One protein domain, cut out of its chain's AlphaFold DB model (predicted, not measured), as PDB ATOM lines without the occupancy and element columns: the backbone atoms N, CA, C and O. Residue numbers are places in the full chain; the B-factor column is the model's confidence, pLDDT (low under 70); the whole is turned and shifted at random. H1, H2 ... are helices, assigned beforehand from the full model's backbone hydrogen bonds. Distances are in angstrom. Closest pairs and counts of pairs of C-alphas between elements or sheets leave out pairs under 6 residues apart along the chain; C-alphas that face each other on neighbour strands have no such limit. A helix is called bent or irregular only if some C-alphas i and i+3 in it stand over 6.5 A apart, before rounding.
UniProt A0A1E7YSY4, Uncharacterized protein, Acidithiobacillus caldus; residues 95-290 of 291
ATOM      1  N   GLN A  95     241.537 107.957 167.024       92.69
ATOM      2  CA  GLN A  95     241.680 109.397 167.202       92.69
ATOM      3  C   GLN A  95     241.618 110.117 165.855       92.69
ATOM      4  O   GLN A  95     240.896 111.097 165.761       92.69
ATOM      5  N   ASP A  96     242.253 109.582 164.807       94.50
ATOM      6  CA  ASP A  96     242.196 110.182 163.465       94.50
ATOM      7  C   ASP A  96     240.755 110.269 162.950       94.50
ATOM      8  O   ASP A  96     240.323 111.324 162.484       94.50
ATOM      9  N   ARG A  97     239.974 109.192 163.130       96.25
ATOM     10  CA  ARG A  97     238.545 109.195 162.784       96.25
ATOM     11  C   ARG A  97     237.735 110.173 163.619       96.25
ATOM     12  O   ARG A  97     236.804 110.773 163.101       96.25
ATOM     13  N   LEU A  98     238.047 110.314 164.910       97.12
ATOM     14  CA  LEU A  98     237.385 111.308 165.751       97.12
ATOM     15  C   LEU A  98     237.710 112.723 165.262       97.12
ATOM     16  O   LEU A  98     236.800 113.528 165.120       97.12
ATOM     17  N   ASP A  99     238.973 113.016 164.963       96.31
ATOM     18  CA  ASP A  99     239.394 114.322 164.455       96.31
ATOM     19  C   ASP A  99     238.750 114.616 163.088       96.31
ATOM     20  O   ASP A  99     238.338 115.746 162.823       96.31
ATOM     21  N   GLY A 100     238.618 113.596 162.230       97.31
ATOM     22  CA  GLY A 100     237.841 113.652 160.990       97.31
ATOM     23  C   GLY A 100     236.368 113.967 161.240       97.31
ATOM     24  O   GLY A 100     235.840 114.910 160.656       97.31
ATOM     25  N   ALA A 101     235.737 113.253 162.170       97.94
ATOM     26  CA  ALA A 101     234.342 113.452 162.547       97.94
ATOM     27  C   ALA A 101     234.075 114.845 163.138       97.94
ATOM     28  O   ALA A 101     233.074 115.472 162.806       97.94
ATOM     29  N   LEU A 102     234.973 115.366 163.980       97.94
ATOM     30  CA  LEU A 102     234.866 116.730 164.506       97.94
ATOM     31  C   LEU A 102     234.899 117.770 163.377       97.94
ATOM     32  O   LEU A 102     234.111 118.712 163.406       97.94
ATOM     33  N   ARG A 103     235.762 117.587 162.366       98.12
ATOM     34  CA  ARG A 103     235.813 118.471 161.187       98.12
ATOM     35  C   ARG A 103     234.555 118.372 160.330       98.12
ATOM     36  O   ARG A 103     234.012 119.407 159.965       98.12
ATOM     37  N   GLU A 104     234.089 117.157 160.040       98.00
ATOM     38  CA  GLU A 104     232.879 116.919 159.239       98.00
ATOM     39  C   GLU A 104     231.645 117.585 159.853       98.00
ATOM     40  O   GLU A 104     230.827 118.167 159.149       98.00
ATOM     41  N   HIS A 105     231.544 117.550 161.183       97.81
ATOM     42  CA  HIS A 105     230.443 118.165 161.922       97.81
ATOM     43  C   HIS A 105     230.707 119.620 162.320       97.81
ATOM     44  O   HIS A 105     229.928 120.167 163.103       97.81
ATOM     45  N   GLU A 106     231.775 120.250 161.825       97.88
ATOM     46  CA  GLU A 106     232.165 121.632 162.153       97.88
ATOM     47  C   GLU A 106     232.200 121.896 163.674       97.88
ATOM     48  O   GLU A 106     231.813 122.957 164.167       97.88
ATOM     49  N   LEU A 107     232.609 120.889 164.448       97.69
ATOM     50  CA  LEU A 107     232.585 120.920 165.903       97.69
ATOM     51  C   LEU A 107     233.945 121.362 166.449       97.69
ATOM     52  O   LEU A 107     234.919 120.610 166.432       97.69
ATOM     53  N   VAL A 108     233.988 122.582 166.986       97.25
ATOM     54  CA  VAL A 108     235.181 123.156 167.623       97.25
ATOM     55  C   VAL A 108     234.986 123.210 169.135       97.25
ATOM     56  O   VAL A 108     234.182 123.995 169.631       97.25
ATOM     57  N   LEU A 109     235.756 122.399 169.861       97.62
ATOM     58  CA  LEU A 109     235.737 122.298 171.324       97.62
ATOM     59  C   LEU A 109     236.971 123.002 171.901       97.62
ATOM     60  O   LEU A 109     238.092 122.773 171.442       97.62
ATOM     61  N   ARG A 110     236.774 123.881 172.885       97.06
ATOM     62  CA  ARG A 110     237.795 124.808 173.400       97.06
ATOM     63  C   ARG A 110     238.198 124.529 174.840       97.06
ATOM     64  O   ARG A 110     239.329 124.838 175.219       97.06
ATOM     65  N   SER A 111     237.300 123.975 175.650       96.88
ATOM     66  CA  SER A 111     237.583 123.676 177.053       96.88
ATOM     67  C   SER A 111     238.714 122.660 177.165       96.88
ATOM     68  O   SER A 111     238.875 121.778 176.322       96.88
ATOM     69  N   GLY A 112     239.492 122.721 178.245       95.62
ATOM     70  CA  GLY A 112     240.501 121.695 178.508       95.62
ATOM     71  C   GLY A 112     239.894 120.289 178.573       95.62
ATOM     72  O   GLY A 112     240.565 119.322 178.210       95.62
ATOM     73  N   CYS A 113     238.635 120.182 179.004       95.12
ATOM     74  CA  CYS A 113     237.885 118.940 179.091       95.12
ATOM     75  C   CYS A 113     237.666 118.323 177.709       95.12
ATOM     76  O   CYS A 113     238.011 117.160 177.529       95.12
ATOM     77  N   PHE A 114     237.164 119.085 176.734       96.44
ATOM     78  CA  PHE A 114     236.700 118.548 175.449       96.44
ATOM     79  C   PHE A 114     237.580 118.886 174.240       96.44
ATOM     80  O   PHE A 114     237.498 118.185 173.234       96.44
ATOM     81  N   ALA A 115     238.514 119.836 174.351       94.19
ATOM     82  CA  ALA A 115     239.551 120.064 173.334       94.19
ATOM     83  C   ALA A 115     240.415 118.812 173.086       94.19
ATOM     84  O   ALA A 115     241.037 118.671 172.039       94.19
ATOM     85  N   LYS A 116     240.447 117.883 174.055       93.25
ATOM     86  CA  LYS A 116     240.958 116.519 173.883       93.25
ATOM     87  C   LYS A 116     239.861 115.496 174.187       93.25
ATOM     88  O   LYS A 116     239.964 114.716 175.136       93.25
ATOM     89  N   LEU A 117     238.780 115.529 173.410       96.56
ATOM     90  CA  LEU A 117     237.746 114.499 173.452       96.56
ATOM     91  C   LEU A 117     238.371 113.140 173.107       96.56
ATOM     92  O   LEU A 117     239.073 113.004 172.106       96.56
ATOM     93  N   TYR A 118     238.138 112.132 173.946       96.81
ATOM     94  CA  TYR A 118     238.630 110.780 173.688       96.81
ATOM     95  C   TYR A 118     237.588 109.983 172.896       96.81
ATOM     96  O   TYR A 118     236.456 109.813 173.339       96.81
ATOM     97  N   GLY A 119     237.973 109.384 171.766       96.38
ATOM     98  CA  GLY A 119     237.040 108.543 170.997       96.38
ATOM     99  C   GLY A 119     236.488 107.363 171.811       96.38
ATOM    100  O   GLY A 119     235.354 106.932 171.609       96.38
ATOM    101  N   SER A 120     237.262 106.865 172.783       95.50
ATOM    102  CA  SER A 120     236.808 105.840 173.724       95.50
ATOM    103  C   SER A 120     235.762 106.354 174.714       95.50
ATOM    104  O   SER A 120     234.827 105.612 175.006       95.50
ATOM    105  N   SER A 121     235.870 107.595 175.206       96.88
ATOM    106  CA  SER A 121     234.877 108.145 176.134       96.88
ATOM    107  C   SER A 121     233.536 108.336 175.434       96.88
ATOM    108  O   SER A 121     232.515 107.867 175.940       96.88
ATOM    109  N   LEU A 122     233.551 108.913 174.224       97.62
ATOM    110  CA  LEU A 122     232.350 109.102 173.409       97.62
ATOM    111  C   LEU A 122     231.685 107.762 173.069       97.62
ATOM    112  O   LEU A 122     230.482 107.615 173.262       97.62
ATOM    113  N   ARG A 123     232.455 106.752 172.638       96.88
ATOM    114  CA  ARG A 123     231.917 105.410 172.337       96.88
ATOM    115  C   ARG A 123     231.276 104.744 173.547       96.88
ATOM    116  O   ARG A 123     230.208 104.146 173.414       96.88
ATOM    117  N   VAL A 124     231.925 104.812 174.711       96.62
ATOM    118  CA  VAL A 124     231.379 104.212 175.934       96.62
ATOM    119  C   VAL A 124     230.117 104.957 176.361       96.62
ATOM    120  O   VAL A 124     229.096 104.306 176.558       96.62
ATOM    121  N   ALA A 125     230.138 106.292 176.411       97.69
ATOM    122  CA  ALA A 125     228.957 107.087 176.742       97.69
ATOM    123  C   ALA A 125     227.799 106.807 175.772       97.69
ATOM    124  O   ALA A 125     226.688 106.520 176.211       97.69
ATOM    125  N   HIS A 126     228.069 106.785 174.463       97.69
ATOM    126  CA  HIS A 126     227.075 106.461 173.441       97.69
ATOM    127  C   HIS A 126     226.467 105.072 173.666       97.69
ATOM    128  O   HIS A 126     225.249 104.941 173.692       97.69
ATOM    129  N   LYS A 127     227.291 104.043 173.902       96.75
ATOM    130  CA  LYS A 127     226.809 102.678 174.172       96.75
ATOM    131  C   LYS A 127     225.925 102.603 175.421       96.75
ATOM    132  O   LYS A 127     224.996 101.801 175.450       96.75
ATOM    133  N   MET A 128     226.229 103.395 176.450       96.38
ATOM    134  CA  MET A 128     225.457 103.418 177.694       96.38
ATOM    135  C   MET A 128     224.081 104.057 177.508       96.38
ATOM    136  O   MET A 128     223.107 103.557 178.062       96.38
ATOM    137  N   VAL A 129     223.991 105.133 176.721       95.94
ATOM    138  CA  VAL A 129     222.736 105.884 176.558       95.94
ATOM    139  C   VAL A 129     221.894 105.414 175.359       95.94
ATOM    140  O   VAL A 129     220.673 105.540 175.387       95.94
ATOM    141  N   PHE A 130     222.516 104.799 174.346       95.00
ATOM    142  CA  PHE A 130     221.874 104.213 173.160       95.00
ATOM    143  C   PHE A 130     222.198 102.709 173.028       95.00
ATOM    144  O   PHE A 130     222.886 102.291 172.088       95.00
ATOM    145  N   PRO A 131     221.733 101.851 173.956       91.75
ATOM    146  CA  PRO A 131     222.040 100.426 173.907       91.75
ATOM    147  C   PRO A 131     221.537  99.787 172.604       91.75
ATOM    148  O   PRO A 131     220.444 100.081 172.122       91.75
ATOM    149  N   GLY A 132     222.348  98.899 172.025       89.12
ATOM    150  CA  GLY A 132     222.035  98.208 170.767       89.12
ATOM    151  C   GLY A 132     222.361  98.998 169.495       89.12
ATOM    152  O   GLY A 132     222.372  98.406 168.419       89.12
ATOM    153  N   ARG A 133     222.704 100.289 169.600       84.75
ATOM    154  CA  ARG A 133     223.240 101.081 168.488       84.75
ATOM    155  C   ARG A 133     224.761 101.162 168.605       84.75
ATOM    156  O   ARG A 133     225.299 101.546 169.640       84.75
ATOM    157  N   GLN A 134     225.463 100.762 167.550       86.44
ATOM    158  CA  GLN A 134     226.915 100.931 167.433       86.44
ATOM    159  C   GLN A 134     227.236 101.643 166.120       86.44
ATOM    160  O   GLN A 134     227.794 101.021 165.217       86.44
ATOM    161  N   PRO A 135     226.826 102.915 165.987       91.31
ATOM    162  CA  PRO A 135     227.132 103.679 164.792       91.31
ATOM    163  C   PRO A 135     228.637 103.940 164.683       91.31
ATOM    164  O   PRO A 135     229.393 103.792 165.650       91.31
ATOM    165  N   GLU A 136     229.084 104.350 163.502       93.31
ATOM    166  CA  GLU A 136     230.453 104.830 163.328       93.31
ATOM    167  C   GLU A 136     230.674 106.150 164.086       93.31
ATOM    168  O   GLU A 136     229.738 106.876 164.423       93.31
ATOM    169  N   ILE A 137     231.939 106.471 164.376       96.31
ATOM    170  CA  ILE A 137     232.282 107.637 165.212       96.31
ATOM    171  C   ILE A 137     231.788 108.968 164.615       96.31
ATOM    172  O   ILE A 137     231.448 109.874 165.368       96.31
ATOM    173  N   TYR A 138     231.679 109.057 163.288       97.12
ATOM    174  CA  TYR A 138     231.148 110.211 162.560       97.12
ATOM    175  C   TYR A 138     229.697 110.520 162.947       97.12
ATOM    176  O   TYR A 138     229.385 111.625 163.386       97.12
ATOM    177  N   GLU A 139     228.820 109.518 162.907       97.00
ATOM    178  CA  GLU A 139     227.425 109.660 163.334       97.00
ATOM    179  C   GLU A 139     227.315 109.903 164.850       97.00
ATOM    180  O   GLU A 139     226.471 110.687 165.300       97.00
ATOM    181  N   MET A 140     228.199 109.291 165.656       97.94
ATOM    182  CA  MET A 140     228.249 109.570 167.097       97.94
ATOM    183  C   MET A 140     228.535 111.048 167.374       97.94
ATOM    184  O   MET A 140     227.850 111.640 168.207       97.94
ATOM    185  N   VAL A 141     229.518 111.648 166.695       98.31
ATOM    186  CA  VAL A 141     229.843 113.072 166.864       98.31
ATOM    187  C   VAL A 141     228.652 113.944 166.483       98.31
ATOM    188  O   VAL A 141     228.278 114.802 167.277       98.31
ATOM    189  N   GLY A 142     228.000 113.684 165.346       97.81
ATOM    190  CA  GLY A 142     226.800 114.427 164.945       97.81
ATOM    191  C   GLY A 142     225.672 114.343 165.976       97.81
ATOM    192  O   GLY A 142     225.097 115.362 166.356       97.81
ATOM    193  N   THR A 143     225.416 113.145 166.509       97.44
ATOM    194  CA  THR A 143     224.399 112.916 167.553       97.44
ATOM    195  C   THR A 143     224.700 113.697 168.836       97.44
ATOM    196  O   THR A 143     223.797 114.247 169.466       97.44
ATOM    197  N   TRP A 144     225.969 113.730 169.248       98.19
ATOM    198  CA  TRP A 144     226.397 114.353 170.501       98.19
ATOM    199  C   TRP A 144     226.740 115.840 170.372       98.19
ATOM    200  O   TRP A 144     226.848 116.509 171.399       98.19
ATOM    201  N   LYS A 145     226.876 116.370 169.148       98.19
ATOM    202  CA  LYS A 145     227.317 117.745 168.862       98.19
ATOM    203  C   LYS A 145     226.619 118.810 169.719       98.19
ATOM    204  O   LYS A 145     227.350 119.580 170.341       98.19
ATOM    205  N   PRO A 146     225.271 118.869 169.815       98.12
ATOM    206  CA  PRO A 146     224.610 119.921 170.588       98.12
ATOM    207  C   PRO A 146     225.030 119.896 172.061       98.12
ATOM    208  O   PRO A 146     225.406 120.916 172.631       98.12
ATOM    209  N   LEU A 147     225.041 118.707 172.668       97.62
ATOM    210  CA  LEU A 147     225.378 118.562 174.078       97.62
ATOM    211  C   LEU A 147     226.870 118.795 174.336       97.62
ATOM    212  O   LEU A 147     227.215 119.415 175.334       97.62
ATOM    213  N   LEU A 148     227.753 118.345 173.440       98.25
ATOM    214  CA  LEU A 148     229.192 118.599 173.554       98.25
ATOM    215  C   LEU A 148     229.506 120.099 173.522       98.25
ATOM    216  O   LEU A 148     230.326 120.541 174.319       98.25
ATOM    217  N   LEU A 149     228.834 120.882 172.669       98.06
ATOM    218  CA  LEU A 149     228.970 122.345 172.643       98.06
ATOM    219  C   LEU A 149     228.504 122.980 173.957       98.06
ATOM    220  O   LEU A 149     229.239 123.766 174.554       98.06
ATOM    221  N   ALA A 150     227.323 122.590 174.442       97.19
ATOM    222  CA  ALA A 150     226.793 123.088 175.709       97.19
ATOM    223  C   ALA A 150     227.719 122.742 176.891       97.19
ATOM    224  O   ALA A 150     227.992 123.577 177.747       97.19
ATOM    225  N   MET A 151     228.256 121.521 176.934       97.31
ATOM    226  CA  MET A 151     229.199 121.089 177.971       97.31
ATOM    227  C   MET A 151     230.560 121.794 177.872       97.31
ATOM    228  O   MET A 151     231.171 122.102 178.896       97.31
ATOM    229  N   ASP A 152     231.046 122.056 176.658       97.88
ATOM    230  CA  ASP A 152     232.296 122.784 176.424       97.88
ATOM    231  C   ASP A 152     232.215 124.237 176.916       97.88
ATOM    232  O   ASP A 152     233.202 124.768 177.429       97.88
ATOM    233  N   GLY A 153     231.019 124.838 176.858       96.88
ATOM    234  CA  GLY A 153     230.736 126.191 177.341       96.88
ATOM    235  C   GLY A 153     231.075 126.440 178.817       96.88
ATOM    236  O   GLY A 153     231.365 127.576 179.182       96.88
ATOM    237  N   PHE A 154     231.140 125.399 179.657       96.19
ATOM    238  CA  PHE A 154     231.566 125.529 181.061       96.19
ATOM    239  C   PHE A 154     233.076 125.766 181.230       96.19
ATOM    240  O   PHE A 154     233.533 126.069 182.332       96.19
ATOM    241  N   GLY A 155     233.884 125.597 180.175       96.56
ATOM    242  CA  GLY A 155     235.316 125.908 180.216       96.56
ATOM    243  C   GLY A 155     236.142 124.998 181.135       96.56
ATOM    244  O   GLY A 155     237.236 125.371 181.560       96.56
ATOM    245  N   TYR A 156     235.645 123.801 181.453       97.06
ATOM    246  CA  TYR A 156     236.307 122.879 182.373       97.06
ATOM    247  C   TYR A 156     237.699 122.425 181.909       97.06
ATOM    248  O   TYR A 156     238.005 122.348 180.719       97.06
ATOM    249  N   GLY A 157     238.562 122.102 182.876       97.06
ATOM    250  CA  GLY A 157     239.939 121.661 182.641       97.06
ATOM    251  C   GLY A 157     240.058 120.228 182.106       97.06
ATOM    252  O   GLY A 157     239.082 119.494 181.980       97.06
ATOM    253  N   ARG A 158     241.291 119.802 181.803       96.69
ATOM    254  CA  ARG A 158     241.567 118.450 181.283       96.69
ATOM    255  C   ARG A 158     241.179 117.364 182.281       96.69
ATOM    256  O   ARG A 158     241.542 117.424 183.454       96.69
ATOM    257  N   VAL A 159     240.555 116.311 181.765       96.06
ATOM    258  CA  VAL A 159     240.225 115.086 182.501       96.06
ATOM    259  C   VAL A 159     240.556 113.851 181.672       96.06
ATOM    260  O   VAL A 159     240.820 113.923 180.477       96.06
ATOM    261  N   MET A 160     240.582 112.702 182.333       95.00
ATOM    262  CA  MET A 160     240.751 111.390 181.705       95.00
ATOM    263  C   MET A 160     239.461 110.900 181.034       95.00
ATOM    264  O   MET A 160     238.365 111.321 181.401       95.00
ATOM    265  N   ALA A 161     239.594 109.951 180.101       95.88
ATOM    266  CA  ALA A 161     238.479 109.409 179.322       95.88
ATOM    267  C   ALA A 161     237.316 108.885 180.188       95.88
ATOM    268  O   ALA A 161     236.166 109.180 179.890       95.88
ATOM    269  N   SER A 162     237.592 108.171 181.285       95.50
ATOM    270  CA  SER A 162     236.556 107.655 182.198       95.50
ATOM    271  C   SER A 162     235.729 108.762 182.858       95.50
ATOM    272  O   SER A 162     234.514 108.631 182.979       95.50
ATOM    273  N   VAL A 163     236.369 109.867 183.250       97.25
ATOM    274  CA  VAL A 163     235.687 111.024 183.846       97.25
ATOM    275  C   VAL A 163     234.856 111.756 182.792       97.25
ATOM    276  O   VAL A 163     233.709 112.090 183.074       97.25
ATOM    277  N   GLN A 164     235.375 111.931 181.565       97.69
ATOM    278  CA  GLN A 164     234.581 112.475 180.451       97.69
ATOM    279  C   GLN A 164     233.334 111.627 180.176       97.69
ATOM    280  O   GLN A 164     232.261 112.187 179.979       97.69
ATOM    281  N   THR A 165     233.455 110.292 180.185       98.25
ATOM    282  CA  THR A 165     232.313 109.387 179.989       98.25
ATOM    283  C   THR A 165     231.214 109.660 181.009       98.25
ATOM    284  O   THR A 165     230.070 109.887 180.625       98.25
ATOM    285  N   VAL A 166     231.547 109.678 182.305       98.38
ATOM    286  CA  VAL A 166     230.545 109.926 183.356       98.38
ATOM    287  C   VAL A 166     229.996 111.342 183.286       98.38
ATOM    288  O   VAL A 166     228.812 111.532 183.538       98.38
ATOM    289  N   MET A 167     230.811 112.327 182.912       98.38
ATOM    290  CA  MET A 167     230.332 113.689 182.692       98.38
ATOM    291  C   MET A 167     229.275 113.721 181.584       98.38
ATOM    292  O   MET A 167     228.174 114.206 181.817       98.38
ATOM    293  N   MET A 168     229.553 113.126 180.423       98.56
ATOM    294  CA  MET A 168     228.602 113.035 179.309       98.56
ATOM    295  C   MET A 168     227.305 112.318 179.709       98.56
ATOM    296  O   MET A 168     226.216 112.858 179.519       98.56
ATOM    297  N   VAL A 169     227.403 111.134 180.322       98.44
ATOM    298  CA  VAL A 169     226.224 110.361 180.753       98.44
ATOM    299  C   VAL A 169     225.454 111.091 181.860       98.44
ATOM    300  O   VAL A 169     224.227 111.125 181.834       98.44
ATOM    301  N   GLY A 170     226.151 111.715 182.811       98.19
ATOM    302  CA  GLY A 170     225.549 112.468 183.908       98.19
ATOM    303  C   GLY A 170     224.795 113.708 183.435       98.19
ATOM    304  O   GLY A 170     223.693 113.967 183.914       98.19
ATOM    305  N   PHE A 171     225.334 114.431 182.450       97.94
ATOM    306  CA  PHE A 171     224.625 115.547 181.827       97.94
ATOM    307  C   PHE A 171     223.334 115.074 181.155       97.94
ATOM    308  O   PHE A 171     222.286 115.656 181.411       97.94
ATOM    309  N   VAL A 172     223.367 113.973 180.395       98.00
ATOM    310  CA  VAL A 172     222.146 113.390 179.810       98.00
ATOM    311  C   VAL A 172     221.152 112.955 180.897       98.00
ATOM    312  O   VAL A 172     219.970 113.277 180.813       98.00
ATOM    313  N   ALA A 173     221.606 112.254 181.940       97.81
ATOM    314  CA  ALA A 173     220.739 111.731 183.001       97.81
ATOM    315  C   ALA A 173     219.981 112.831 183.760       97.81
ATOM    316  O   ALA A 173     218.804 112.666 184.111       97.81
ATOM    317  N   TYR A 174     220.650 113.952 184.027       97.31
ATOM    318  CA  TYR A 174     220.137 114.980 184.926       97.31
ATOM    319  C   TYR A 174     219.703 116.272 184.238       97.31
ATOM    320  O   TYR A 174     219.035 117.061 184.906       97.31
ATOM    321  N   ALA A 175     220.017 116.514 182.962       94.56
ATOM    322  CA  ALA A 175     219.574 117.724 182.267       94.56
ATOM    323  C   ALA A 175     218.045 117.895 182.357       94.56
ATOM    324  O   ALA A 175     217.274 116.942 182.216       94.56
ATOM    325  N   GLY A 176     217.620 119.116 182.696       91.19
ATOM    326  CA  GLY A 176     216.217 119.466 182.943       91.19
ATOM    327  C   GLY A 176     215.614 118.924 184.247       91.19
ATOM    328  O   GLY A 176     214.457 119.212 184.541       91.19
ATOM    329  N   SER A 177     216.354 118.149 185.048       95.00
ATOM    330  CA  SER A 177     215.886 117.691 186.361       95.00
ATOM    331  C   SER A 177     216.151 118.732 187.460       95.00
ATOM    332  O   SER A 177     217.123 119.484 187.363       95.00
ATOM    333  N   PRO A 178     215.388 118.717 188.572       96.25
ATOM    334  CA  PRO A 178     215.678 119.557 189.740       96.25
ATOM    335  C   PRO A 178     217.081 119.340 190.327       96.25
ATOM    336  O   PRO A 178     217.634 120.230 190.966       96.25
ATOM    337  N   MET A 179     217.678 118.167 190.091       96.69
ATOM    338  CA  MET A 179     219.003 117.802 190.591       96.69
ATOM    339  C   MET A 179     220.149 118.295 189.697       96.69
ATOM    340  O   MET A 179     221.311 118.170 190.083       96.69
ATOM    341  N   PHE A 180     219.863 118.874 188.523       96.44
ATOM    342  CA  PHE A 180     220.909 119.299 187.589       96.44
ATOM    343  C   PHE A 180     221.847 120.357 188.185       96.44
ATOM    344  O   PHE A 180     223.050 120.316 187.942       96.44
ATOM    345  N   GLY A 181     221.330 121.241 189.045       96.50
ATOM    346  CA  GLY A 181     222.167 122.195 189.782       96.50
ATOM    347  C   GLY A 181     223.247 121.505 190.623       96.50
ATOM    348  O   GLY A 181     224.388 121.955 190.641       96.50
ATOM    349  N   GLY A 182     222.929 120.356 191.230       97.12
ATOM    350  CA  GLY A 182     223.900 119.539 191.963       97.12
ATOM    351  C   GLY A 182     224.960 118.902 191.061       97.12
ATOM    352  O   GLY A 182     226.100 118.733 191.487       97.12
ATOM    353  N   VAL A 183     224.623 118.576 189.806       97.62
ATOM    354  CA  VAL A 183     225.602 118.081 188.819       97.62
ATOM    355  C   VAL A 183     226.604 119.173 188.470       97.62
ATOM    356  O   VAL A 183     227.807 118.917 188.460       97.62
ATOM    357  N   LEU A 184     226.129 120.394 188.215       97.19
ATOM    358  CA  LEU A 184     227.003 121.530 187.923       97.19
ATOM    359  C   LEU A 184     227.880 121.884 189.126       97.19
ATOM    360  O   LEU A 184     229.087 122.053 188.971       97.19
ATOM    361  N   ASP A 185     227.302 121.918 190.328       96.94
ATOM    362  CA  ASP A 185     228.044 122.163 191.566       96.94
ATOM    363  C   ASP A 185     229.129 121.101 191.816       96.94
ATOM    364  O   ASP A 185     230.261 121.440 192.173       96.94
ATOM    365  N   PHE A 186     228.839 119.824 191.541       97.81
ATOM    366  CA  PHE A 186     229.831 118.751 191.620       97.81
ATOM    367  C   PHE A 186     231.031 119.014 190.705       97.81
ATOM    368  O   PHE A 186     232.177 118.950 191.159       97.81
ATOM    369  N   TRP A 187     230.794 119.328 189.427       97.81
ATOM    370  CA  TRP A 187     231.880 119.566 188.473       97.81
ATOM    371  C   TRP A 187     232.617 120.875 188.759       97.81
ATOM    372  O   TRP A 187     233.847 120.887 188.746       97.81
ATOM    373  N   ASN A 188     231.913 121.944 189.131       96.88
ATOM    374  CA  ASN A 188     232.527 123.198 189.571       96.88
ATOM    375  C   ASN A 188     233.433 122.971 190.788       96.88
ATOM    376  O   ASN A 188     234.589 123.400 190.799       96.88
ATOM    377  N   THR A 189     232.960 122.217 191.783       96.38
ATOM    378  CA  THR A 189     233.759 121.792 192.941       96.38
ATOM    379  C   THR A 189     234.948 120.942 192.497       96.38
ATOM    380  O   THR A 189     236.061 121.135 192.997       96.38
ATOM    381  N   PHE A 190     234.752 120.020 191.545       97.06
ATOM    382  CA  PHE A 190     235.803 119.162 190.994       97.06
ATOM    383  C   PHE A 190     236.920 119.983 190.336       97.06
ATOM    384  O   PHE A 190     238.089 119.771 190.661       97.06
ATOM    385  N   PHE A 191     236.587 120.947 189.479       96.38
ATOM    386  CA  PHE A 191     237.565 121.723 188.713       96.38
ATOM    387  C   PHE A 191     238.181 122.898 189.473       96.38
ATOM    388  O   PHE A 191     239.365 123.168 189.288       96.38
ATOM    389  N   SER A 192     237.436 123.552 190.367       96.19
ATOM    390  CA  SER A 192     237.970 124.628 191.222       96.19
ATOM    391  C   SER A 192     238.967 124.129 192.270       96.19
ATOM    392  O   SER A 192     239.728 124.910 192.834       96.19
ATOM    393  N   GLY A 193     238.963 122.825 192.567       93.31
ATOM    394  CA  GLY A 193     239.790 122.273 193.635       93.31
ATOM    395  C   GLY A 193     239.247 122.553 195.039       93.31
ATOM    396  O   GLY A 193     239.972 122.311 196.008       93.31
ATOM    397  N   ALA A 194     237.998 123.019 195.163       91.12
ATOM    398  CA  ALA A 194     237.359 123.306 196.445       91.12
ATOM    399  C   ALA A 194     237.411 122.094 197.391       91.12
ATOM    400  O   ALA A 194     237.257 120.940 196.969       91.12
ATOM    401  N   LYS A 195     237.669 122.368 198.672       90.06
ATOM    402  CA  LYS A 195     237.837 121.368 199.731       90.06
ATOM    403  C   LYS A 195     236.757 121.533 200.786       90.06
ATOM    404  O   LYS A 195     236.274 122.642 201.014       90.06
ATOM    405  N   SER A 196     236.421 120.444 201.460       86.62
ATOM    406  CA  SER A 196     235.556 120.503 202.630       86.62
ATOM    407  C   SER A 196     236.202 121.331 203.745       86.62
ATOM    408  O   SER A 196     237.344 121.086 204.133       86.62
ATOM    409  N   GLY A 197     235.447 122.277 204.307       83.06
ATOM    410  CA  GLY A 197     235.815 122.959 205.553       83.06
ATOM    411  C   GLY A 197     235.530 122.127 206.811       83.06
ATOM    412  O   GLY A 197     235.909 122.525 207.909       83.06
ATOM    413  N   ILE A 198     234.858 120.977 206.676       82.81
ATOM    414  CA  ILE A 198     234.408 120.157 207.804       82.81
ATOM    415  C   ILE A 198     235.404 119.024 208.052       82.81
ATOM    416  O   ILE A 198     235.622 118.151 207.209       82.81
ATOM    417  N   THR A 199     235.977 118.992 209.254       80.94
ATOM    418  CA  THR A 199     236.900 117.935 209.680       80.94
ATOM    419  C   THR A 199     236.253 116.550 209.549       80.94
ATOM    420  O   THR A 199     235.140 116.329 210.018       80.94
ATOM    421  N   ARG A 200     236.967 115.594 208.931       82.19
ATOM    422  CA  ARG A 200     236.508 114.203 208.689       82.19
ATOM    423  C   ARG A 200     235.259 114.069 207.805       82.19
ATOM    424  O   ARG A 200     234.645 113.007 207.790       82.19
ATOM    425  N   ARG A 201     234.889 115.099 207.043       88.19
ATOM    426  CA  ARG A 201     233.931 114.962 205.942       88.19
ATOM    427  C   ARG A 201     234.572 115.456 204.666       88.19
ATOM    428  O   ARG A 201     235.095 116.559 204.644       88.19
ATOM    429  N   TRP A 202     234.548 114.640 203.625       90.75
ATOM    430  CA  TRP A 202     235.110 114.974 202.320       90.75
ATOM    431  C   TRP A 202     233.977 115.249 201.341       90.75
ATOM    432  O   TRP A 202     233.005 114.487 201.280       90.75
ATOM    433  N   LEU A 203     234.118 116.327 200.564       93.38
ATOM    434  CA  LEU A 203     233.233 116.562 199.426       93.38
ATOM    435  C   LEU A 203     233.441 115.431 198.410       93.38
ATOM    436  O   LEU A 203     234.592 115.045 198.173       93.38
ATOM    437  N   PRO A 204     232.383 114.898 197.775       94.56
ATOM    438  CA  PRO A 204     232.553 113.807 196.823       94.56
ATOM    439  C   PRO A 204     233.514 114.129 195.671       94.56
ATOM    440  O   PRO A 204     234.357 113.301 195.325       94.56
ATOM    441  N   ALA A 205     233.465 115.355 195.144       95.06
ATOM    442  CA  ALA A 205     234.399 115.839 194.128       95.06
ATOM    443  C   ALA A 205     235.860 115.899 194.627       95.06
ATOM    444  O   ALA A 205     236.791 115.570 193.889       95.06
ATOM    445  N   GLU A 206     236.074 116.277 195.891       93.62
ATOM    446  CA  GLU A 206     237.399 116.296 196.520       93.62
ATOM    447  C   GLU A 206     237.968 114.883 196.685       93.62
ATOM    448  O   GLU A 206     239.118 114.628 196.311       93.62
ATOM    449  N   ALA A 207     237.152 113.954 197.190       92.38
ATOM    450  CA  ALA A 207     237.528 112.553 197.346       92.38
ATOM    451  C   ALA A 207     237.856 111.901 195.993       92.38
ATOM    452  O   ALA A 207     238.864 111.197 195.883       92.38
ATOM    453  N   LEU A 208     237.074 112.196 194.945       93.62
ATOM    454  CA  LEU A 208     237.347 111.715 193.590       93.62
ATOM    455  C   LEU A 208     238.732 112.162 193.107       93.62
ATOM    456  O   LEU A 208     239.532 111.320 192.701       93.62
ATOM    457  N   ARG A 209     239.061 113.460 193.195       93.75
ATOM    458  CA  ARG A 209     240.394 113.957 192.799       93.75
ATOM    459  C   ARG A 209     241.515 113.245 193.546       93.75
ATOM    460  O   ARG A 209     242.501 112.837 192.934       93.75
ATOM    461  N   TYR A 210     241.368 113.103 194.865       91.88
ATOM    462  CA  TYR A 210     242.355 112.424 195.697       91.88
ATOM    463  C   TYR A 210     242.585 110.982 195.227       91.88
ATOM    464  O   TYR A 210     243.730 110.574 195.011       91.88
ATOM    465  N   LYS A 211     241.498 110.239 194.990       90.50
ATOM    466  CA  LYS A 211     241.544 108.848 194.531       90.50
ATOM    467  C   LYS A 211     242.208 108.709 193.161       90.50
ATOM    468  O   LYS A 211     243.105 107.882 193.006       90.50
ATOM    469  N   LEU A 212     241.816 109.544 192.196       91.69
ATOM    470  CA  LEU A 212     242.396 109.544 190.848       91.69
ATOM    471  C   LEU A 212     243.904 109.832 190.879       91.69
ATOM    472  O   LEU A 212     244.674 109.172 190.180       91.69
ATOM    473  N   ASN A 213     244.343 110.772 191.721       91.62
ATOM    474  CA  ASN A 213     245.760 111.107 191.869       91.62
ATOM    475  C   ASN A 213     246.580 109.955 192.466       91.62
ATOM    476  O   ASN A 213     247.680 109.687 191.984       91.62
ATOM    477  N   ILE A 214     246.045 109.247 193.469       89.75
ATOM    478  CA  ILE A 214     246.707 108.067 194.047       89.75
ATOM    479  C   ILE A 214     246.855 106.959 193.014       89.75
ATOM    480  O   ILE A 214     247.957 106.449 192.825       89.75
ATOM    481  N   GLU A 215     245.768 106.587 192.338       89.25
ATOM    482  CA  GLU A 215     245.824 105.471 191.390       89.25
ATOM    483  C   GLU A 215     246.739 105.784 190.205       89.25
ATOM    484  O   GLU A 215     247.449 104.904 189.717       89.25
ATOM    485  N   LYS A 216     246.791 107.050 189.777       88.50
ATOM    486  CA  LYS A 216     247.747 107.494 188.763       88.50
ATOM    487  C   LYS A 216     249.193 107.356 189.246       88.50
ATOM    488  O   LYS A 216     250.029 106.875 188.484       88.50
ATOM    489  N   ALA A 217     249.486 107.741 190.489       89.25
ATOM    490  CA  ALA A 217     250.826 107.629 191.067       89.25
ATOM    491  C   ALA A 217     251.284 106.169 191.239       89.25
ATOM    492  O   ALA A 217     252.474 105.888 191.152       89.25
ATOM    493  N   GLN A 218     250.349 105.238 191.439       88.31
ATOM    494  CA  GLN A 218     250.631 103.809 191.614       88.31
ATOM    495  C   GLN A 218     250.798 103.033 190.295       88.31
ATOM    496  O   GLN A 218     251.005 101.824 190.334       88.31
ATOM    497  N   GLY A 219     250.715 103.693 189.134       81.00
ATOM    498  CA  GLY A 219     250.816 103.021 187.836       81.00
ATOM    499  C   GLY A 219     249.550 102.231 187.513       81.00
ATOM    500  O   GLY A 219     249.553 101.004 187.473       81.00
ATOM    501  N   ALA A 220     248.450 102.955 187.312       75.25
ATOM    502  CA  ALA A 220     247.124 102.389 187.097       75.25
ATOM    503  C   ALA A 220     247.129 101.281 186.014       75.25
ATOM    504  O   ALA A 220     247.364 101.546 184.836       75.25
ATOM    505  N   GLY A 221     246.889 100.030 186.426       73.62
ATOM    506  CA  GLY A 221     246.857  98.870 185.524       73.62
ATOM    507  C   GLY A 221     245.686  98.892 184.530       73.62
ATOM    508  O   GLY A 221     244.853  99.795 184.548       73.62
ATOM    509  N   HIS A 222     245.566  97.861 183.688       70.06
ATOM    510  CA  HIS A 222     244.602  97.817 182.572       70.06
ATOM    511  C   HIS A 222     243.125  98.056 182.951       70.06
ATOM    512  O   HIS A 222     242.371  98.578 182.139       70.06
ATOM    513  N   GLN A 223     242.715  97.748 184.185       79.25
ATOM    514  CA  GLN A 223     241.343  97.955 184.683       79.25
ATOM    515  C   GLN A 223     241.087  99.343 185.305       79.25
ATOM    516  O   GLN A 223     240.032  99.584 185.890       79.25
ATOM    517  N   ALA A 224     242.052 100.264 185.241       85.31
ATOM    518  CA  ALA A 224     241.918 101.581 185.862       85.31
ATOM    519  C   ALA A 224     240.744 102.389 185.302       85.31
ATOM    520  O   ALA A 224     240.048 103.060 186.057       85.31
ATOM    521  N   MET A 225     240.489 102.288 183.994       87.31
ATOM    522  CA  MET A 225     239.419 103.042 183.343       87.31
ATOM    523  C   MET A 225     238.039 102.698 183.921       87.31
ATOM    524  O   MET A 225     237.296 103.614 184.276       87.31
ATOM    525  N   ASP A 226     237.730 101.408 184.080       89.31
ATOM    526  CA  ASP A 226     236.439 100.950 184.607       89.31
ATOM    527  C   ASP A 226     236.250 101.380 186.063       89.31
ATOM    528  O   ASP A 226     235.219 101.955 186.416       89.31
ATOM    529  N   ARG A 227     237.286 101.214 186.895       89.50
ATOM    530  CA  ARG A 227     237.259 101.678 188.290       89.50
ATOM    531  C   ARG A 227     237.041 103.179 188.390       89.50
ATOM    532  O   ARG A 227     236.204 103.629 189.165       89.50
ATOM    533  N   TRP A 228     237.781 103.965 187.610       92.62
ATOM    534  CA  TRP A 228     237.655 105.422 187.615       92.62
ATOM    535  C   TRP A 228     236.270 105.869 187.167       92.62
ATOM    536  O   TRP A 228     235.740 106.828 187.724       92.62
ATOM    537  N   MET A 229     235.661 105.169 186.212       94.25
ATOM    538  CA  MET A 229     234.292 105.436 185.779       94.25
ATOM    539  C   MET A 229     233.290 105.156 186.911       94.25
ATOM    540  O   MET A 229     232.485 106.026 187.235       94.25
ATOM    541  N   VAL A 230     233.393 104.005 187.584       92.56
ATOM    542  CA  VAL A 230     232.535 103.666 188.736       92.56
ATOM    543  C   VAL A 230     232.711 104.672 189.880       92.56
ATOM    544  O   VAL A 230     231.720 105.204 190.378       92.56
ATOM    545  N   TYR A 231     233.950 105.016 190.252       91.94
ATOM    546  CA  TYR A 231     234.203 106.015 191.298       91.94
ATOM    547  C   TYR A 231     233.655 107.392 190.939       91.94
ATOM    548  O   TYR A 231     233.110 108.077 191.803       91.94
ATOM    549  N   THR A 232     233.784 107.800 189.676       95.62
ATOM    550  CA  THR A 232     233.260 109.091 189.220       95.62
ATOM    551  C   THR A 232     231.736 109.109 189.301       95.62
ATOM    552  O   THR A 232     231.178 110.074 189.816       95.62
ATOM    553  N   ALA A 233     231.060 108.037 188.871       96.00
ATOM    554  CA  ALA A 233     229.602 107.932 188.952       96.00
ATOM    555  C   ALA A 233     229.106 107.921 190.403       96.00
ATOM    556  O   ALA A 233     228.155 108.624 190.728       96.00
ATOM    557  N   HIS A 234     229.790 107.194 191.288       94.06
ATOM    558  CA  HIS A 234     229.464 107.157 192.712       94.06
ATOM    559  C   HIS A 234     229.674 108.514 193.399       94.06
ATOM    560  O   HIS A 234     228.840 108.948 194.192       94.06
ATOM    561  N   ALA A 235     230.772 109.210 193.093       94.81
ATOM    562  CA  ALA A 235     231.027 110.547 193.623       94.81
ATOM    563  C   ALA A 235     229.986 111.563 193.136       94.81
ATOM    564  O   ALA A 235     229.498 112.350 193.945       94.81
ATOM    565  N   LEU A 236     229.619 111.505 191.854       97.06
ATOM    566  CA  LEU A 236     228.553 112.331 191.300       97.06
ATOM    567  C   LEU A 236     227.221 112.050 192.007       97.06
ATOM    568  O   LEU A 236     226.609 112.981 192.521       97.06
ATOM    569  N   ASP A 237     226.808 110.782 192.095       95.56
ATOM    570  CA  ASP A 237     225.564 110.368 192.759       95.56
ATOM    571  C   ASP A 237     225.502 110.843 194.218       95.56
ATOM    572  O   ASP A 237     224.515 111.439 194.650       95.56
ATOM    573  N   HIS A 238     226.582 110.653 194.977       94.50
ATOM    574  CA  HIS A 238     226.654 111.136 196.351       94.50
ATOM    575  C   HIS A 238     226.480 112.653 196.435       94.50
ATOM    576  O   HIS A 238     225.726 113.128 197.285       94.50
ATOM    577  N   HIS A 239     227.143 113.402 195.553       95.81
ATOM    578  CA  HIS A 239     227.088 114.862 195.564       95.81
ATOM    579  C   HIS A 239     225.691 115.384 195.258       95.81
ATOM    580  O   HIS A 239     225.170 116.206 196.009       95.81
ATOM    581  N   VAL A 240     225.048 114.865 194.209       96.69
ATOM    582  CA  VAL A 240     223.706 115.322 193.818       96.69
ATOM    583  C   VAL A 240     222.640 114.993 194.869       96.69
ATOM    584  O   VAL A 240     221.630 115.685 194.945       96.69
ATOM    585  N   HIS A 241     222.882 113.992 195.721       95.75
ATOM    586  CA  HIS A 241     222.026 113.643 196.860       95.75
ATOM    587  C   HIS A 241     222.466 114.288 198.189       95.75
ATOM    588  O   HIS A 241     221.992 113.880 199.252       95.75
ATOM    589  N   GLY A 242     223.388 115.258 198.166       94.62
ATOM    590  CA  GLY A 242     223.844 115.974 199.364       94.62
ATOM    591  C   GLY A 242     224.619 115.109 200.365       94.62
ATOM    592  O   GLY A 242     224.709 115.447 201.548       94.62
ATOM    593  N   LYS A 243     225.165 113.970 199.924       93.25
ATOM    594  CA  LYS A 243     225.951 113.057 200.760       93.25
ATOM    595  C   LYS A 243     227.426 113.454 200.742       93.25
ATOM    596  O   LYS A 243     227.971 113.890 199.733       93.25
ATOM    597  N   THR A 244     228.106 113.216 201.859       91.12
ATOM    598  CA  THR A 244     229.562 113.386 202.002       91.12
ATOM    599  C   THR A 244     230.239 112.053 202.293       91.12
ATOM    600  O   THR A 244     229.591 111.106 202.737       91.12
ATOM    601  N   TYR A 245     231.556 111.995 202.125       90.69
ATOM    602  CA  TYR A 245     232.374 110.852 202.534       90.69
ATOM    603  C   TYR A 245     232.960 111.045 203.937       90.69
ATOM    604  O   TYR A 245     233.317 112.165 204.300       90.69
ATOM    605  N   ILE A 246     233.081 109.971 204.729       86.75
ATOM    606  CA  ILE A 246     233.626 110.014 206.103       86.75
ATOM    607  C   ILE A 246     235.167 109.988 206.073       86.75
ATOM    608  O   ILE A 246     235.843 110.475 206.981       86.75
ATOM    609  N   GLY A 247     235.758 109.478 204.995       80.31
ATOM    610  CA  GLY A 247     237.195 109.516 204.771       80.31
ATOM    611  C   GLY A 247     237.580 109.652 203.306       80.31
ATOM    612  O   GLY A 247     236.817 109.348 202.398       80.31
ATOM    613  N   LYS A 248     238.840 110.033 203.088       72.19
ATOM    614  CA  LYS A 248     239.471 110.170 201.764       72.19
ATOM    615  C   LYS A 248     239.496 108.884 200.921       72.19
ATOM    616  O   LYS A 248     239.753 108.938 199.727       72.19
ATOM    617  N   ASN A 249     239.276 107.738 201.565       72.44
ATOM    618  CA  ASN A 249     239.238 106.421 200.935       72.44
ATOM    619  C   ASN A 249     237.805 105.894 200.772       72.44
ATOM    620  O   ASN A 249     237.659 104.742 200.374       72.44
ATOM    621  N   ASP A 250     236.780 106.683 201.116       69.88
ATOM    622  CA  ASP A 250     235.395 106.284 200.892       69.88
ATOM    623  C   ASP A 250     234.964 106.579 199.437       69.88
ATOM    624  O   ASP A 250     235.359 107.610 198.885       69.88
ATOM    625  N   PRO A 251     234.151 105.701 198.818       62.72
ATOM    626  CA  PRO A 251     233.651 104.449 199.391       62.72
ATOM    627  C   PRO A 251     234.771 103.408 199.592       62.72
ATOM    628  O   PRO A 251     235.594 103.174 198.706       62.72
ATOM    629  N   LYS A 252     234.815 102.795 200.788       62.12
ATOM    630  CA  LYS A 252     235.725 101.686 201.116       62.12
ATOM    631  C   LYS A 252     235.204 100.413 200.456       62.12
ATOM    632  O   LYS A 252     234.095  99.990 200.759       62.12
ATOM    633  N   GLY A 253     236.017  99.773 199.624       51.75
ATOM    634  CA  GLY A 253     235.696  98.466 199.048       51.75
ATOM    635  C   GLY A 253     236.370  98.254 197.693       51.75
ATOM    636  O   GLY A 253     236.763  99.230 197.047       51.75
ATOM    637  N   PRO A 254     236.564  96.997 197.266       43.81
ATOM    638  CA  PRO A 254     237.125  96.709 195.960       43.81
ATOM    639  C   PRO A 254     236.064  97.041 194.907       43.81
ATOM    640  O   PRO A 254     235.022  96.421 194.901       43.81
ATOM    641  N   ILE A 255     236.302  98.031 194.047       53.97
ATOM    642  CA  ILE A 255     235.795  98.101 192.656       53.97
ATOM    643  C   ILE A 255     234.249  98.137 192.394       53.97
ATOM    644  O   ILE A 255     233.850  98.603 191.332       53.97
ATOM    645  N   GLU A 256     233.342  97.746 193.292       57.06
ATOM    646  CA  GLU A 256     232.192  96.909 192.876       57.06
ATOM    647  C   GLU A 256     230.787  97.389 193.271       57.06
ATOM    648  O   GLU A 256     229.936  96.576 193.623       57.06
ATOM    649  N   ASP A 257     230.463  98.675 193.116       72.69
ATOM    650  CA  ASP A 257     229.051  99.003 192.864       72.69
ATOM    651  C   ASP A 257     228.849  99.628 191.490       72.69
ATOM    652  O   ASP A 257     228.475 100.791 191.321       72.69
ATOM    653  N   ALA A 258     229.067  98.795 190.471       84.25
ATOM    654  CA  ALA A 258     228.671  99.117 189.109       84.25
ATOM    655  C   ALA A 258     227.164  99.428 189.004       84.25
ATOM    656  O   ALA A 258     226.762 100.032 188.009       84.25
ATOM    657  N   SER A 259     226.331  99.097 190.010       89.19
ATOM    658  CA  SER A 259     224.911  99.456 189.990       89.19
ATOM    659  C   SER A 259     224.698 100.963 189.948       89.19
ATOM    660  O   SER A 259     223.745 101.389 189.307       89.19
ATOM    661  N   VAL A 260     225.576 101.789 190.536       90.50
ATOM    662  CA  VAL A 260     225.436 103.254 190.445       90.50
ATOM    663  C   VAL A 260     225.656 103.728 189.012       90.50
ATOM    664  O   VAL A 260     224.875 104.516 188.485       90.50
ATOM    665  N   LEU A 261     226.682 103.197 188.346       93.38
ATOM    666  CA  LEU A 261     226.947 103.508 186.945       93.38
ATOM    667  C   LEU A 261     225.815 103.003 186.028       93.38
ATOM    668  O   LEU A 261     225.419 103.708 185.102       93.38
ATOM    669  N   LEU A 262     225.268 101.815 186.303       94.00
ATOM    670  CA  LEU A 262     224.120 101.262 185.576       94.00
ATOM    671  C   LEU A 262     222.842 102.081 185.809       94.00
ATOM    672  O   LEU A 262     222.132 102.367 184.850       94.00
ATOM    673  N   LYS A 263     222.570 102.513 187.047       95.69
ATOM    674  CA  LYS A 263     221.450 103.409 187.382       95.69
ATOM    675  C   LYS A 263     221.570 104.732 186.633       95.69
ATOM    676  O   LYS A 263     220.595 105.180 186.038       95.69
ATOM    677  N   LEU A 264     222.771 105.316 186.607       96.31
ATOM    678  CA  LEU A 264     223.041 106.548 185.871       96.31
ATOM    679  C   LEU A 264     222.787 106.375 184.364       96.31
ATOM    680  O   LEU A 264     222.174 107.238 183.738       96.31
ATOM    681  N   ALA A 265     223.215 105.248 183.791       96.94
ATOM    682  CA  ALA A 265     222.982 104.926 182.385       96.94
ATOM    683  C   ALA A 265     221.494 104.703 182.062       96.94
ATOM    684  O   ALA A 265     221.001 105.254 181.080       96.94
ATOM    685  N   GLU A 266     220.759 103.957 182.894       97.25
ATOM    686  CA  GLU A 266     219.315 103.757 182.703       97.25
ATOM    687  C   GLU A 266     218.537 105.070 182.851       97.25
ATOM    688  O   GLU A 266     217.612 105.323 182.079       97.25
ATOM    689  N   GLN A 267     218.947 105.957 183.762       97.12
ATOM    690  CA  GLN A 267     218.370 107.297 183.868       97.12
ATOM    691  C   GLN A 267     218.632 108.130 182.603       97.12
ATOM    692  O   GLN A 267     217.709 108.757 182.081       97.12
ATOM    693  N   ALA A 268     219.859 108.111 182.069       96.44
ATOM    694  CA  ALA A 268     220.201 108.795 180.820       96.44
ATOM    695  C   ALA A 268     219.391 108.268 179.626       96.44
ATOM    696  O   ALA A 268     218.831 109.043 178.850       96.44
ATOM    697  N   LYS A 269     219.260 106.945 179.515       95.94
ATOM    698  CA  LYS A 269     218.430 106.292 178.500       95.94
ATOM    699  C   LYS A 269     216.957 106.678 178.639       95.94
ATOM    700  O   LYS A 269     216.336 107.047 177.648       95.94
ATOM    701  N   SER A 270     216.404 106.625 179.854       95.88
ATOM    702  CA  SER A 270     215.018 107.028 180.123       95.88
ATOM    703  C   SER A 270     214.776 108.490 179.741       95.88
ATOM    704  O   SER A 270     213.752 108.808 179.136       95.88
ATOM    705  N   ARG A 271     215.748 109.377 179.987       94.31
ATOM    706  CA  ARG A 271     215.663 110.772 179.543       94.31
ATOM    707  C   ARG A 271     215.556 110.874 178.021       94.31
ATOM    708  O   ARG A 271     214.646 111.537 177.530       94.31
ATOM    709  N   LEU A 272     216.417 110.175 177.284       94.19
ATOM    710  CA  LEU A 272     216.443 110.208 175.814       94.19
ATOM    711  C   LEU A 272     215.224 109.562 175.141       94.19
ATOM    712  O   LEU A 272     215.013 109.757 173.948       94.19
ATOM    713  N   GLN A 273     214.395 108.826 175.884       93.69
ATOM    714  CA  GLN A 273     213.088 108.377 175.393       93.69
ATOM    715  C   GLN A 273     212.055 109.511 175.334       93.69
ATOM    716  O   GLN A 273     211.046 109.372 174.651       93.69
ATOM    717  N   SER A 274     212.289 110.613 176.055       93.12
ATOM    718  CA  SER A 274     211.332 111.720 176.204       93.12
ATOM    719  C   SER A 274     211.856 113.073 175.721       93.12
ATOM    720  O   SER A 274     211.062 113.986 175.514       93.12
ATOM    721  N   VAL A 275     213.172 113.217 175.545       93.81
ATOM    722  CA  VAL A 275     213.831 114.491 175.230       93.81
ATOM    723  C   VAL A 275     214.946 114.248 174.211       93.81
ATOM    724  O   VAL A 275     215.737 113.317 174.374       93.81
ATOM    725  N   SER A 276     215.027 115.073 173.164       95.50
ATOM    726  CA  SER A 276     216.090 114.950 172.160       95.50
ATOM    727  C   SER A 276     217.441 115.460 172.688       95.50
ATOM    728  O   SER A 276     217.500 116.239 173.636       95.50
ATOM    729  N   MET A 277     218.552 115.077 172.044       94.75
ATOM    730  CA  MET A 277     219.880 115.619 172.385       94.75
ATOM    731  C   MET A 277     219.957 117.144 172.222       94.75
ATOM    732  O   MET A 277     220.687 117.795 172.967       94.75
ATOM    733  N   LEU A 278     219.201 117.710 171.275       95.38
ATOM    734  CA  LEU A 278     219.123 119.155 171.070       95.38
ATOM    735  C   LEU A 278     218.402 119.840 172.237       95.38
ATOM    736  O   LEU A 278     218.926 120.797 172.797       95.38
ATOM    737  N   ASP A 279     217.257 119.305 172.661       95.06
ATOM    738  CA  ASP A 279     216.504 119.857 173.792       95.06
ATOM    739  C   ASP A 279     217.307 119.766 175.096       95.06
ATOM    740  O   ASP A 279     217.317 120.709 175.888       95.06
ATOM    741  N   LEU A 280     218.033 118.658 175.314       94.12
ATOM    742  CA  LEU A 280     218.940 118.528 176.458       94.12
ATOM    743  C   LEU A 280     220.043 119.586 176.418       94.12
ATOM    744  O   LEU A 280     220.333 120.185 177.451       94.12
ATOM    745  N   ALA A 281     220.632 119.849 175.249       94.75
ATOM    746  CA  ALA A 281     221.630 120.903 175.098       94.75
ATOM    747  C   ALA A 281     221.052 122.280 175.458       94.75
ATOM    748  O   ALA A 281     221.634 122.975 176.287       94.75
ATOM    749  N   SER A 282     219.860 122.620 174.959       95.25
ATOM    750  CA  SER A 282     219.184 123.873 175.318       95.25
ATOM    751  C   SER A 282     218.877 123.967 176.816       95.25
ATOM    752  O   SER A 282     219.015 125.031 177.420       95.25
ATOM    753  N   MET A 283     218.503 122.858 177.465       94.38
ATOM    754  CA  MET A 283     218.346 122.823 178.922       94.38
ATOM    755  C   MET A 283     219.664 123.141 179.632       94.38
ATOM    756  O   MET A 283     219.654 123.924 180.575       94.38
ATOM    757  N   VAL A 284     220.786 122.576 179.182       92.88
ATOM    758  CA  VAL A 284     222.119 122.827 179.753       92.88
ATOM    759  C   VAL A 284     222.554 124.284 179.545       92.88
ATOM    760  O   VAL A 284     222.998 124.931 180.493       92.88
ATOM    761  N   GLU A 285     222.364 124.834 178.346       92.38
ATOM    762  CA  GLU A 285     222.669 126.236 178.015       92.38
ATOM    763  C   GLU A 285     221.855 127.224 178.859       92.38
ATOM    764  O   GLU A 285     222.375 128.235 179.336       92.38
ATOM    765  N   ASN A 286     220.592 126.900 179.142       91.25
ATOM    766  CA  ASN A 286     219.764 127.710 180.032       91.25
ATOM    767  C   ASN A 286     220.349 127.810 181.450       91.25
ATOM    768  O   ASN A 286     220.151 128.832 182.106       91.25
ATOM    769  N   TYR A 287     221.074 126.797 181.934       89.12
ATOM    770  CA  TYR A 287     221.795 126.898 183.209       89.12
ATOM    771  C   TYR A 287     223.078 127.722 183.093       89.12
ATOM    772  O   TYR A 287     223.363 128.488 184.013       89.12
ATOM    773  N   LEU A 288     223.813 127.599 181.982       84.75
ATOM    774  CA  LEU A 288     224.994 128.425 181.702       84.75
ATOM    775  C   LEU A 288     224.660 129.916 181.688       84.75
ATOM    776  O   LEU A 288     225.395 130.711 182.246       84.75
ATOM    777  N   SER A 289     223.533 130.303 181.091       85.81
ATOM    778  CA  SER A 289     223.141 131.719 181.020       85.81
ATOM    779  C   SER A 289     222.765 132.345 182.373       85.81
ATOM    780  O   SER A 289     222.685 133.566 182.483       85.81
ATOM    781  N   LYS A 290     222.491 131.519 183.393       85.19
ATOM    782  CA  LYS A 290     221.986 131.954 184.705       85.19
ATOM    783  C   LYS A 290     223.061 132.041 185.791       85.19
ATOM    784  O   LYS A 290     222.744 132.546 186.865       85.19
TER     785      LYS A 290
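AT A GLANCE: This is residues 95 to 290 of the 291 residues of an uncharacterized protein of Acidithiobacillus caldus (UniProt A0A1E7YSY4). H4 runs through the middle of an all-helix body, with H5, H6 and H7 joining it in a bundle toward one end of the longest axis, partly aligned and partly crossed, while H2 runs beside H4 and H8 crosses H2, H4 and H7. At the other end the kinked H3 has H9 alongside it and H1 across its first residues. The printed part has 196 residues with nine named helices, H1 to H9 in chain order, and no named strand. It is compact, with a radius of gyration of the C-alphas of 16.2 A and spans of 49 by 39 by 30 A.

IN THESE COORDINATES: H1 takes residues 95 to 104, its first C-alpha at (241.680, 109.397, 167.202), and H2 takes 119 to 129. H3, residues 137 to 152, is irregular: C-alphas 143 and 146 are 7.6 A apart, and it has a kink of 63 degrees near residue 146. H4, residues 161 to 174, is 20.0 A long and begins at C-alpha (238.479, 109.409, 179.322). H5 takes 180 to 192, and H6, 204 to 217, is 20.1 A long. H7, residues 224 to 240, is the longest helix by residues, at 24.2 A. H8, 258 to 272, is 21.2 A long. H9 takes 277 to 288, its last C-alpha at (224.994, 128.425, 181.702).

HOW THE PARTS SIT: H4 and H7 are the hub, touching four helices each. They touch each other at C-alphas 162 and 229, 4.8 A apart, at a shallow tilt of 33 degrees, only just short of steep. H4, with residues 170 to 174 alone, touches H5, a hairpin at 26 degrees, closest at C-alphas 174 and 180, 5.1 A. H6 and H7 form another hairpin at 14 degrees, closest at C-alphas 204 and 235, 4.8 A. H2 touches H4 at C-alphas 121 and 165, 4.8 A, the same way at 31 degrees. H8 touches residues 169 to 174 of H4 alone, closest at C-alphas 173 and 268, 3.7 A, at a steep tilt of 50 degrees. H9 touches H3 at C-alphas 147 and 281, 4.5 A, the same way at 19 degrees. H1 touches residues 137 to 142 of H3 alone, closest at C-alphas 101 and 138, 4.6 A, about perpendicular at 75 degrees. H1 and H6 are apart. Every O i to N i+4 pair is within hydrogen-bond range in the helices other than H3, which has 10 of 12.

THE WHOLE: The two C-alphas farthest apart, those of Glu 104 and Thr 199, are 50.6 A apart. The printed part has no cut. The links H1 to H2, H5 to H6 and H7 to H8 are long. The mean pLDDT of the printed part is 92.2, and residues 250 to 256 are under 70.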